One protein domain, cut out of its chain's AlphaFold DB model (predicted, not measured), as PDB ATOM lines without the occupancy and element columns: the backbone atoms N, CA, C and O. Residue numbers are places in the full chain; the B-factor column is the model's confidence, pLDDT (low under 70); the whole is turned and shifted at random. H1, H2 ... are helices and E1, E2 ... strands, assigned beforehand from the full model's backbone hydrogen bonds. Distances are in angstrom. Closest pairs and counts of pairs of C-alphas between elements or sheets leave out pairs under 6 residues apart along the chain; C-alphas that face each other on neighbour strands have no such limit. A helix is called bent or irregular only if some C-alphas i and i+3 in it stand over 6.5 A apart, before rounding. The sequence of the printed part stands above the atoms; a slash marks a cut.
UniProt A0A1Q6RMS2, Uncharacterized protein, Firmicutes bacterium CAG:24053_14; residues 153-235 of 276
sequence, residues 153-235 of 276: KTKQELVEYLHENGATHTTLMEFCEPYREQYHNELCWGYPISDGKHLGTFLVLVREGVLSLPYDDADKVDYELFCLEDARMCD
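Overview. This is residues 153 to 235 of the 276 residues of an uncharacterized protein of Firmicutes bacterium CAG:24053_14 (UniProt A0A1Q6RMS2). A strongly twisted, curled sheet of four strands has two helices, H1 and H2, packed over it and meeting in a V near the end of H1. The sheet is an antiparallel meander, E1 E2 E3 E4, each strand the neighbour of the one before. The printed part has 83 residues, with two named helices and then four named strands, mixed in class. It is compact, with a radius of gyration of the C-alphas of 11.9 A, and spans 35 by 32 by 23 A.

Arrangement. Start at H1, residues 155 to 165, on the sheet at a height over the sheet of 9.2 A and over E2, residues 200 to 206; the closest C-alphas are Lys 155 and Val 206, 5.8 A. H1 and the sheet make two layers, a helix on one face of a sheet. Next, H2, residues 169 to 183, touches H1 with residues 171 to 175 alone, at a steep tilt of 49 degrees; the closest C-alphas are Asn 165 and Thr 171, 6.6 A. H2 is on the sheet too, its height 10.6 A. Every O i to N i+4 pair is within hydrogen-bond range in H1, 9 of 11 in H2. E1, residues 188 to 191, forms a hairpin with E2: find N 189 and O 203, 2.9 A. E3, residues 209 to 218, forms one with E2, N 204 and O 211 at 2.8 A, bends by 51 degrees at residue 215, and forms another with E4, residues 224 to 226, N 225 and O 217 at 2.8 A.

Along the chain. Find C-alpha 155 at (-7.707, 2.559, 18.672); H1 runs 15.4 A from there. H2 measures 19.6 A and is irregular, with C-alphas 175 and 178 7.4 A apart. E2 measures 18.8 A and E3 25.8 A; E4 ends at (1.241, 13.679, 18.620), C-alpha 226.

Size, cuts and confidence. The farthest C-alphas, Gln 182 and Gly 196, are 35.7 A apart. The printed part has no cut, no link is long, and no printed residue is under 70 in pLDDT.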
ATOM      1  N   LYS A 153      -5.613  -3.443  23.232       95.50
ATOM      2  CA  LYS A 153      -6.452  -2.255  23.387       95.50
ATOM      3  C   LYS A 153      -6.817  -1.713  22.004       95.50
ATOM      4  O   LYS A 153      -6.061  -1.829  21.037       95.50
ATOM      5  N   THR A 154      -8.004  -1.145  21.918       97.19
ATOM      6  CA  THR A 154      -8.569  -0.558  20.703       97.19
ATOM      7  C   THR A 154      -7.906   0.772  20.362       97.19
ATOM      8  O   THR A 154      -7.346   1.456  21.226       97.19
ATOM      9  N   LYS A 155      -8.036   1.193  19.100       97.19
ATOM     10  CA  LYS A 155      -7.707   2.559  18.672       97.19
ATOM     11  C   LYS A 155      -8.390   3.593  19.566       97.19
ATOM     12  O   LYS A 155      -7.770   4.591  19.925       97.19
ATOM     13  N   GLN A 156      -9.671   3.383  19.869       97.50
ATOM     14  CA  GLN A 156     -10.458   4.335  20.644       97.50
ATOM     15  C   GLN A 156      -9.887   4.503  22.055       97.50
ATOM     16  O   GLN A 156      -9.635   5.633  22.456       97.50
ATOM     17  N   GLU A 157      -9.591   3.399  22.747       98.00
ATOM     18  CA  GLU A 157      -8.965   3.431  24.075       98.00
ATOM     19  C   GLU A 157      -7.625   4.179  24.063       98.00
ATOM     20  O   GLU A 157      -7.358   4.970  24.963       98.00
ATOM     21  N   LEU A 158      -6.790   3.971  23.037       97.81
ATOM     22  CA  LEU A 158      -5.521   4.690  22.898       97.81
ATOM     23  C   LEU A 158      -5.724   6.198  22.688       97.81
ATOM     24  O   LEU A 158      -5.092   7.008  23.362       97.81
ATOM     25  N   VAL A 159      -6.597   6.588  21.755       97.31
ATOM     26  CA  VAL A 159      -6.836   8.005  21.436       97.31
ATOM     27  C   VAL A 159      -7.463   8.740  22.620       97.31
ATOM     28  O   VAL A 159      -7.046   9.855  22.925       97.31
ATOM     29  N   GLU A 160      -8.426   8.122  23.308       97.62
ATOM     30  CA  GLU A 160      -9.035   8.678  24.523       97.62
ATOM     31  C   GLU A 160      -7.989   8.845  25.629       97.62
ATOM     32  O   GLU A 160      -7.884   9.921  26.216       97.62
ATOM     33  N   TYR A 161      -7.140   7.837  25.844       97.88
ATOM     34  CA  TYR A 161      -6.072   7.907  26.837       97.88
ATOM     35  C   TYR A 161      -5.081   9.047  26.559       97.88
ATOM     36  O   TYR A 161      -4.761   9.812  27.469       97.88
ATOM     37  N   LEU A 162      -4.631   9.209  25.310       97.38
ATOM     38  CA  LEU A 162      -3.742  10.310  24.915       97.38
ATOM     39  C   LEU A 162      -4.431  11.676  25.028       97.38
ATOM     40  O   LEU A 162      -3.800  12.661  25.405       97.38
ATOM     41  N   HIS A 163      -5.727  11.757  24.734       96.31
ATOM     42  CA  HIS A 163      -6.484  12.996  24.896       96.31
ATOM     43  C   HIS A 163      -6.612  13.401  26.377       96.31
ATOM     44  O   HIS A 163      -6.560  14.588  26.700       96.31
ATOM     45  N   GLU A 164      -6.781  12.438  27.284       96.69
ATOM     46  CA  GLU A 164      -6.932  12.689  28.723       96.69
ATOM     47  C   GLU A 164      -5.603  12.955  29.443       96.69
ATOM     48  O   GLU A 164      -5.559  13.781  30.357       96.69
ATOM     49  N   ASN A 165      -4.526  12.280  29.034       95.50
ATOM     50  CA  ASN A 165      -3.247  12.263  29.756       95.50
ATOM     51  C   ASN A 165      -2.125  13.031  29.033       95.50
ATOM     52  O   ASN A 165      -1.002  13.094  29.522       95.50
ATOM     53  N   GLY A 166      -2.427  13.646  27.888       95.06
ATOM     54  CA  GLY A 166      -1.467  14.364  27.057       95.06
ATOM     55  C   GLY A 166      -1.005  13.524  25.869       95.06
ATOM     56  O   GLY A 166      -0.625  12.364  26.007       95.06
ATOM     57  N   ALA A 167      -1.038  14.122  24.680       95.75
ATOM     58  CA  ALA A 167      -0.703  13.457  23.429       95.75
ATOM     59  C   ALA A 167       0.816  13.456  23.196       95.75
ATOM     60  O   ALA A 167       1.298  14.093  22.264       95.75
ATOM     61  N   THR A 168       1.570  12.786  24.066       96.56
ATOM     62  CA  THR A 168       3.040  12.788  24.034       96.56
ATOM     63  C   THR A 168       3.621  11.381  24.011       96.56
ATOM     64  O   THR A 168       2.955  10.415  24.398       96.56
ATOM     65  N   HIS A 169       4.875  11.248  23.571       95.81
ATOM     66  CA  HIS A 169       5.591   9.971  23.573       95.81
ATOM     67  C   HIS A 169       5.658   9.351  24.973       95.81
ATOM     68  O   HIS A 169       5.416   8.154  25.117       95.81
ATOM     69  N   THR A 170       5.931  10.147  26.012       94.81
ATOM     70  CA  THR A 170       5.942   9.665  27.403       94.81
ATOM     71  C   THR A 170       4.618   8.987  27.765       94.81
ATOM     72  O   THR A 170       4.621   7.844  28.221       94.81
ATOM     73  N   THR A 171       3.486   9.628  27.468       96.38
ATOM     74  CA  THR A 171       2.152   9.070  27.731       96.38
ATOM     75  C   THR A 171       1.869   7.818  26.894       96.38
ATOM     76  O   THR A 171       1.248   6.869  27.374       96.38
ATOM     77  N   LEU A 172       2.350   7.759  25.649       97.38
ATOM     78  CA  LEU A 172       2.242   6.553  24.823       97.38
ATOM     79  C   LEU A 172       3.025   5.373  25.422       97.38
ATOM     80  O   LEU A 172       2.521   4.252  25.422       97.38
ATOM     81  N   MET A 173       4.218   5.611  25.971       96.25
ATOM     82  CA  MET A 173       4.998   4.559  26.633       96.25
ATOM     83  C   MET A 173       4.294   4.034  27.886       96.25
ATOM     84  O   MET A 173       4.229   2.821  28.078       96.25
ATOM     85  N   GLU A 174       3.678   4.910  28.684       96.19
ATOM     86  CA  GLU A 174       2.853   4.495  29.829       96.19
ATOM     87  C   GLU A 174       1.666   3.620  29.394       96.19
ATOM     88  O   GLU A 174       1.371   2.596  30.016       96.19
ATOM     89  N   PHE A 175       1.013   3.968  28.281       96.56
ATOM     90  CA  PHE A 175      -0.069   3.160  27.717       96.56
ATOM     91  C   PHE A 175       0.400   1.768  27.259       96.56
ATOM     92  O   PHE A 175      -0.346   0.787  27.408       96.56
ATOM     93  N   CYS A 176       1.610   1.684  26.701       95.69
ATOM     94  CA  CYS A 176       2.220   0.465  26.167       95.69
ATOM     95  C   CYS A 176       2.921  -0.409  27.222       95.69
ATOM     96  O   CYS A 176       3.249  -1.558  26.915       95.69
ATOM     97  N   GLU A 177       3.110   0.064  28.457       94.25
ATOM     98  CA  GLU A 177       3.807  -0.680  29.521       94.25
ATOM     99  C   GLU A 177       3.262  -2.110  29.742       94.25
ATOM    100  O   GLU A 177       4.064  -3.045  29.794       94.25
ATOM    101  N   PRO A 178       1.934  -2.368  29.744       90.81
ATOM    102  CA  PRO A 178       1.423  -3.736  29.870       90.81
ATOM    103  C   PRO A 178       1.878  -4.668  28.736       90.81
ATOM    104  O   PRO A 178       2.091  -5.858  28.957       90.81
ATOM    105  N   TYR A 179       2.059  -4.141  27.521       90.38
ATOM    106  CA  TYR A 179       2.571  -4.923  26.393       90.38
ATOM    107  C   TYR A 179       4.057  -5.222  26.558       90.38
ATOM    108  O   TYR A 179       4.496  -6.338  26.281       90.38
ATOM    109  N   ARG A 180       4.824  -4.260  27.078       86.81
ATOM    110  CA  ARG A 180       6.234  -4.454  27.413       86.81
ATOM    111  C   ARG A 180       6.414  -5.545  28.468       86.81
ATOM    112  O   ARG A 180       7.312  -6.368  28.326       86.81
ATOM    113  N   GLU A 181       5.567  -5.586  29.492       83.00
ATOM    114  CA  GLU A 181       5.609  -6.632  30.519       83.00
ATOM    115  C   GLU A 181       5.219  -8.009  29.965       83.00
ATOM    116  O   GLU A 181       5.879  -9.004  30.261       83.00
ATOM    117  N   GLN A 182       4.161  -8.073  29.150       80.69
ATOM    118  CA  GLN A 182       3.607  -9.335  28.652       80.69
ATOM    119  C   GLN A 182       4.409  -9.933  27.488       80.69
ATOM    120  O   GLN A 182       4.622 -11.145  27.432       80.69
ATOM    121  N   TYR A 183       4.832  -9.093  26.544       81.25
ATOM    122  CA  TYR A 183       5.432  -9.506  25.274       81.25
ATOM    123  C   TYR A 183       6.906  -9.126  25.153       81.25
ATOM    124  O   TYR A 183       7.531  -9.445  24.143       81.25
ATOM    125  N   HIS A 184       7.474  -8.425  26.144       81.88
ATOM    126  CA  HIS A 184       8.815  -7.835  26.052       81.88
ATOM    127  C   HIS A 184       8.978  -6.922  24.826       81.88
ATOM    128  O   HIS A 184      10.070  -6.768  24.280       81.88
ATOM    129  N   ASN A 185       7.866  -6.321  24.392       87.75
ATOM    130  CA  ASN A 185       7.773  -5.438  23.243       87.75
ATOM    131  C   ASN A 185       6.652  -4.418  23.490       87.75
ATOM    132  O   ASN A 185       5.556  -4.794  23.889       87.75
ATOM    133  N   GLU A 186       6.914  -3.139  23.236       91.75
ATOM    134  CA  GLU A 186       5.940  -2.052  23.430       91.75
ATOM    135  C   GLU A 186       4.838  -2.046  22.347       91.75
ATOM    136  O   GLU A 186       3.858  -1.313  22.463       91.75
ATOM    137  N   LEU A 187       4.984  -2.879  21.305       93.88
ATOM    138  CA  LEU A 187       4.109  -2.982  20.131       93.88
ATOM    139  C   LEU A 187       3.912  -1.635  19.417       93.88
ATOM    140  O   LEU A 187       2.848  -1.330  18.872       93.88
ATOM    141  N   CYS A 188       4.972  -0.833  19.439       95.50
ATOM    142  CA  CYS A 188       5.012   0.536  18.974       95.50
ATOM    143  C   CYS A 188       6.390   0.828  18.364       95.50
ATOM    144  O   CYS A 188       7.412   0.480  18.956       95.50
ATOM    145  N   TRP A 189       6.429   1.447  17.181       96.00
ATOM    146  CA  TRP A 189       7.676   1.744  16.470       96.00
ATOM    147  C   TRP A 189       7.675   3.157  15.896       96.00
ATOM    148  O   TRP A 189       6.782   3.518  15.127       96.00
ATOM    149  N   GLY A 190       8.708   3.933  16.220       95.44
ATOM    150  CA  GLY A 190       8.945   5.240  15.613       95.44
ATOM    151  C   GLY A 190       9.377   5.110  14.151       95.44
ATOM    152  O   GLY A 190      10.338   4.409  13.831       95.44
ATOM    153  N   TYR A 191       8.676   5.809  13.265       96.12
ATOM    154  CA  TYR A 191       8.967   5.929  11.842       96.12
ATOM    155  C   TYR A 191       9.365   7.386  11.529       96.12
ATOM    156  O   TYR A 191       8.500   8.262  11.447       96.12
ATOM    157  N   PRO A 192      10.671   7.675  11.364       92.62
ATOM    158  CA  PRO A 192      11.188   9.046  11.353       92.62
ATOM    159  C   PRO A 192      11.148   9.723   9.974       92.62
ATOM    160  O   PRO A 192      11.692  10.814   9.810       92.62
ATOM    161  N   ILE A 193      10.589   9.070   8.950       93.44
ATOM    162  CA  ILE A 193      10.543   9.633   7.598       93.44
ATOM    163  C   ILE A 193       9.279  10.484   7.481       93.44
ATOM    164  O   ILE A 193       8.161   9.986   7.608       93.44
ATOM    165  N   SER A 194       9.483  11.775   7.235       90.75
ATOM    166  CA  SER A 194       8.416  12.748   7.015       90.75
ATOM    167  C   SER A 194       7.644  12.455   5.726       90.75
ATOM    168  O   SER A 194       8.240  12.181   4.683       90.75
ATOM    169  N   ASP A 195       6.322  12.612   5.775       88.19
ATOM    170  CA  ASP A 195       5.440  12.609   4.599       88.19
ATOM    171  C   ASP A 195       5.324  14.000   3.937       88.19
ATOM    172  O   ASP A 195       4.500  14.221   3.046       88.19
ATOM    173  N   GLY A 196       6.149  14.957   4.376       89.38
ATOM    174  CA  GLY A 196       6.113  16.358   3.966       89.38
ATOM    175  C   GLY A 196       5.092  17.211   4.723       89.38
ATOM    176  O   GLY A 196       5.106  18.433   4.559       89.38
ATOM    177  N   LYS A 197       4.235  16.601   5.552       93.00
ATOM    178  CA  LYS A 197       3.304  17.290   6.451       93.00
ATOM    179  C   LYS A 197       3.754  17.163   7.907       93.00
ATOM    180  O   LYS A 197       3.874  18.181   8.577       93.00
ATOM    181  N   HIS A 198       4.036  15.942   8.346       95.88
ATOM    182  CA  HIS A 198       4.433  15.604   9.711       95.88
ATOM    183  C   HIS A 198       5.936  15.329   9.802       95.88
ATOM    184  O   HIS A 198       6.564  14.963   8.804       95.88
ATOM    185  N   LEU A 199       6.542  15.480  10.984       94.12
ATOM    186  CA  LEU A 199       7.973  15.193  11.184       94.12
ATOM    187  C   LEU A 199       8.279  13.693  11.130       94.12
ATOM    188  O   LEU A 199       9.370  13.294  10.727       94.12
ATOM    189  N   GLY A 200       7.300  12.879  11.502       95.75
ATOM    190  CA  GLY A 200       7.328  11.429  11.449       95.75
ATOM    191  C   GLY A 200       6.010  10.869  11.965       95.75
ATOM    192  O   GLY A 200       5.033  11.597  12.166       95.75
ATOM    193  N   THR A 201       5.969   9.561  12.181       97.62
ATOM    194  CA  THR A 201       4.802   8.886  12.755       97.62
ATOM    195  C   THR A 201       5.224   7.711  13.613       97.62
ATOM    196  O   THR A 201       6.279   7.127  13.394       97.62
ATOM    197  N   PHE A 202       4.407   7.340  14.586       97.81
ATOM    198  CA  PHE A 202       4.539   6.065  15.273       97.81
ATOM    199  C   PHE A 202       3.564   5.061  14.671       97.81
ATOM    200  O   PHE A 202       2.383   5.351  14.489       97.81
ATOM    201  N   LEU A 203       4.059   3.864  14.373       97.81
ATOM    202  CA  LEU A 203       3.233   2.719  14.016       97.81
ATOM    203  C   LEU A 203       2.910   1.965  15.304       97.81
ATOM    204  O   LEU A 203       3.801   1.381  15.919       97.81
ATOM    205  N   VAL A 204       1.650   2.005  15.726       97.62
ATOM    206  CA  VAL A 204       1.172   1.392  16.971       97.62
ATOM    207  C   VAL A 204       0.241   0.240  16.629       97.62
ATOM    208  O   VAL A 204      -0.708   0.418  15.864       97.62
ATOM    209  N   LEU A 205       0.487  -0.945  17.182       95.50
ATOM    210  CA  LEU A 205      -0.430  -2.066  17.015       95.50
ATOM    211  C   LEU A 205      -1.601  -1.934  18.000       95.50
ATOM    212  O   LEU A 205      -1.410  -1.855  19.212       95.50
ATOM    213  N   VAL A 206      -2.816  -1.932  17.465       95.75
ATOM    214  CA  VAL A 206      -4.085  -1.897  18.205       95.75
ATOM    215  C   VAL A 206      -4.971  -3.056  17.747       95.75
ATOM    216  O   VAL A 206      -4.676  -3.716  16.750       95.75
ATOM    217  N   ARG A 207      -6.074  -3.318  18.454       93.50
ATOM    218  CA  ARG A 207      -6.987  -4.433  18.131       93.50
ATOM    219  C   ARG A 207      -7.470  -4.426  16.678       93.50
ATOM    220  O   ARG A 207      -7.656  -5.472  16.073       93.50
ATOM    221  N   GLU A 208      -7.692  -3.249  16.107       93.69
ATOM    222  CA  GLU A 208      -8.199  -3.097  14.743       93.69
ATOM    223  C   GLU A 208      -7.111  -3.229  13.665       93.69
ATOM    224  O   GLU A 208      -7.435  -3.242  12.478       93.69
ATOM    225  N   GLY A 209      -5.829  -3.299  14.045       93.31
ATOM    226  CA  GLY A 209      -4.694  -3.367  13.125       93.31
ATOM    227  C   GLY A 209      -3.581  -2.388  13.490       93.31
ATOM    228  O   GLY A 209      -3.266  -2.188  14.657       93.31
ATOM    229  N   VAL A 210      -2.961  -1.768  12.486       96.31
ATOM    230  CA  VAL A 210      -1.862  -0.815  12.699       96.31
ATOM    231  C   VAL A 210      -2.398   0.612  12.641       96.31
ATOM    232  O   VAL A 210      -3.006   1.007  11.649       96.31
ATOM    233  N   LEU A 211      -2.159   1.395  13.687       98.19
ATOM    234  CA  LEU A 211      -2.445   2.823  13.746       98.19
ATOM    235  C   LEU A 211      -1.177   3.617  13.412       98.19
ATOM    236  O   LEU A 211      -0.140   3.416  14.032       98.19
ATOM    237  N   SER A 212      -1.276   4.550  12.469       97.81
ATOM    238  CA  SER A 212      -0.286   5.606  12.260       97.81
ATOM    239  C   SER A 212      -0.638   6.796  13.148       97.81
ATOM    240  O   SER A 212      -1.703   7.396  12.973       97.81
ATOM    241  N   LEU A 213       0.268   7.150  14.056       97.88
ATOM    242  CA  LEU A 213       0.158   8.255  15.001       97.88
ATOM    243  C   LEU A 213       1.228   9.326  14.693       97.88
ATOM    244  O   LEU A 213       2.356   9.225  15.182       97.88
ATOM    245  N   PRO A 214       0.913  10.324  13.846       97.50
ATOM    246  CA  PRO A 214       1.873  11.339  13.420       97.50
ATOM    247  C   PRO A 214       2.215  12.336  14.532       97.50
ATOM    248  O   PRO A 214       1.423  12.541  15.453       97.50
ATOM    249  N   TYR A 215       3.370  12.991  14.420       96.56
ATOM    250  CA  TYR A 215       3.796  14.076  15.310       96.56
ATOM    251  C   TYR A 215       4.426  15.234  14.527       96.56
ATOM    252  O   TYR A 215       5.073  15.026  13.496       96.56
ATOM    253  N   ASP A 216       4.252  16.450  15.047       93.62
ATOM    254  CA  ASP A 216       4.690  17.698  14.395       93.62
ATOM    255  C   ASP A 216       5.783  18.439  15.163       93.62
ATOM    256  O   ASP A 216       6.427  19.333  14.614       93.62
ATOM    257  N   ASP A 217       6.006  18.074  16.421       90.75
ATOM    258  CA  ASP A 217       6.994  18.714  17.280       90.75
ATOM    259  C   ASP A 217       7.586  17.691  18.255       90.75
ATOM    260  O   ASP A 217       7.023  16.612  18.456       90.75
ATOM    261  N   ALA A 218       8.734  18.026  18.836       89.62
ATOM    262  CA  ALA A 218       9.342  17.248  19.900       89.62
ATOM    263  C   ALA A 218      10.071  18.149  20.903       89.62
ATOM    264  O   ALA A 218      10.900  18.983  20.522       89.62
ATOM    265  N   ASP A 219       9.815  17.949  22.196       89.50
ATOM    266  CA  ASP A 219      10.480  18.689  23.267       89.50
ATOM    267  C   ASP A 219      11.422  17.812  24.116       89.50
ATOM    268  O   ASP A 219      11.668  16.641  23.834       89.50
ATOM    269  N   LYS A 220      12.065  18.413  25.124       85.88
ATOM    270  CA  LYS A 220      13.075  17.733  25.957       85.88
ATOM    271  C   LYS A 220      12.499  16.942  27.131       85.88
ATOM    272  O   LYS A 220      13.271  16.275  27.818       85.88
ATOM    273  N   VAL A 221      11.221  17.121  27.434       85.88
ATOM    274  CA  VAL A 221      10.542  16.544  28.596       85.88
ATOM    275  C   VAL A 221       9.682  15.375  28.145       85.88
ATOM    276  O   VAL A 221       9.844  14.269  28.653       85.88
ATOM    277  N   ASP A 222       8.837  15.625  27.154       82.25
ATOM    278  CA  ASP A 222       7.779  14.730  26.711       82.25
ATOM    279  C   ASP A 222       8.055  14.107  25.332       82.25
ATOM    280  O   ASP A 222       7.290  13.257  24.875       82.25
ATOM    281  N   TYR A 223       9.188  14.476  24.716       89.81
ATOM    282  CA  TYR A 223       9.620  14.057  23.381       89.81
ATOM    283  C   TYR A 223       8.560  14.394  22.330       89.81
ATOM    284  O   TYR A 223       8.154  15.551  22.266       89.81
ATOM    285  N   GLU A 224       8.158  13.458  21.471       94.56
ATOM    286  CA  GLU A 224       7.246  13.724  20.362       94.56
ATOM    287  C   GLU A 224       5.838  14.133  20.831       94.56
ATOM    288  O   GLU A 224       5.238  13.486  21.689       94.56
ATOM    289  N   LEU A 225       5.295  15.190  20.216       95.38
ATOM    290  CA  LEU A 225       3.942  15.703  20.436       95.38
ATOM    291  C   LEU A 225       3.018  15.258  19.290       95.38
ATOM    292  O   LEU A 225       3.148  15.706  18.146       95.38
ATOM    293  N   PHE A 226       2.080  14.363  19.600       96.94
ATOM    294  CA  PHE A 226       1.241  13.679  18.620       96.94
ATOM    295  C   PHE A 226       0.071  14.524  18.114       96.94
ATOM    296  O   PHE A 226      -0.654  15.176  18.866       96.94
ATOM    297  N   CYS A 227      -0.182  14.408  16.813       96.06
ATOM    298  CA  CYS A 227      -1.316  15.004  16.119       96.06
ATOM    299  C   CYS A 227      -2.472  14.000  16.052       96.06
ATOM    300  O   CYS A 227      -2.638  13.277  15.068       96.06
ATOM    301  N   LEU A 228      -3.284  13.946  17.115       95.69
ATOM    302  CA  LEU A 228      -4.374  12.964  17.240       95.69
ATOM    303  C   LEU A 228      -5.431  13.076  16.126       95.69
ATOM    304  O   LEU A 228      -6.011  12.067  15.734       95.69
ATOM    305  N   GLU A 229      -5.666  14.282  15.598       94.81
ATOM    306  CA  GLU A 229      -6.632  14.528  14.513       94.81
ATOM    307  C   GLU A 229      -6.247  13.818  13.208       94.81
ATOM    308  O   GLU A 229      -7.116  13.413  12.436       94.81
ATOM    309  N   ASP A 230      -4.947  13.617  12.994       96.12
ATOM    310  CA  ASP A 230      -4.394  12.978  11.802       96.12
ATOM    311  C   ASP A 230      -4.088  11.482  12.012       96.12
ATOM    312  O   ASP A 230      -3.594  10.804  11.103       96.12
ATOM    313  N   ALA A 231      -4.421  10.936  13.189       96.69
ATOM    314  CA  ALA A 231      -4.222   9.529  13.508       96.69
ATOM    315  C   ALA A 231      -5.146   8.622  12.672       96.69
ATOM    316  O   ALA A 231      -6.382   8.624  12.800       96.69
ATOM    317  N   ARG A 232      -4.545   7.762  11.845       96.50
ATOM    318  CA  ARG A 232      -5.263   6.933  10.864       96.50
ATOM    319  C   ARG A 232      -4.869   5.466  10.940       96.50
ATOM    320  O   ARG A 232      -3.712   5.144  11.185       96.50
ATOM    321  N   MET A 233      -5.839   4.580  10.714       97.88
ATOM    322  CA  MET A 233      -5.544   3.157  10.546       97.88
ATOM    323  C   MET A 233      -4.829   2.954   9.213       97.88
ATOM    324  O   MET A 233      -5.232   3.533   8.203       97.88
ATOM    325  N   CYS A 234      -3.778   2.146   9.222       96.56
ATOM    326  CA  CYS A 234      -3.060   1.745   8.027       96.56
ATOM    327  C   CYS A 234      -3.802   0.606   7.332       96.56
ATOM    328  O   CYS A 234      -4.263  -0.341   7.971       96.56
ATOM    329  N   ASP A 235      -3.855   0.681   6.011       95.44
ATOM    330  CA  ASP A 235      -4.194  -0.437   5.145       95.44
ATOM    331  C   ASP A 235      -2.927  -1.049   4.532       95.44
ATOM    332  O   ASP A 235      -1.798  -0.620   4.794       95.44
TER     333      ASP A 235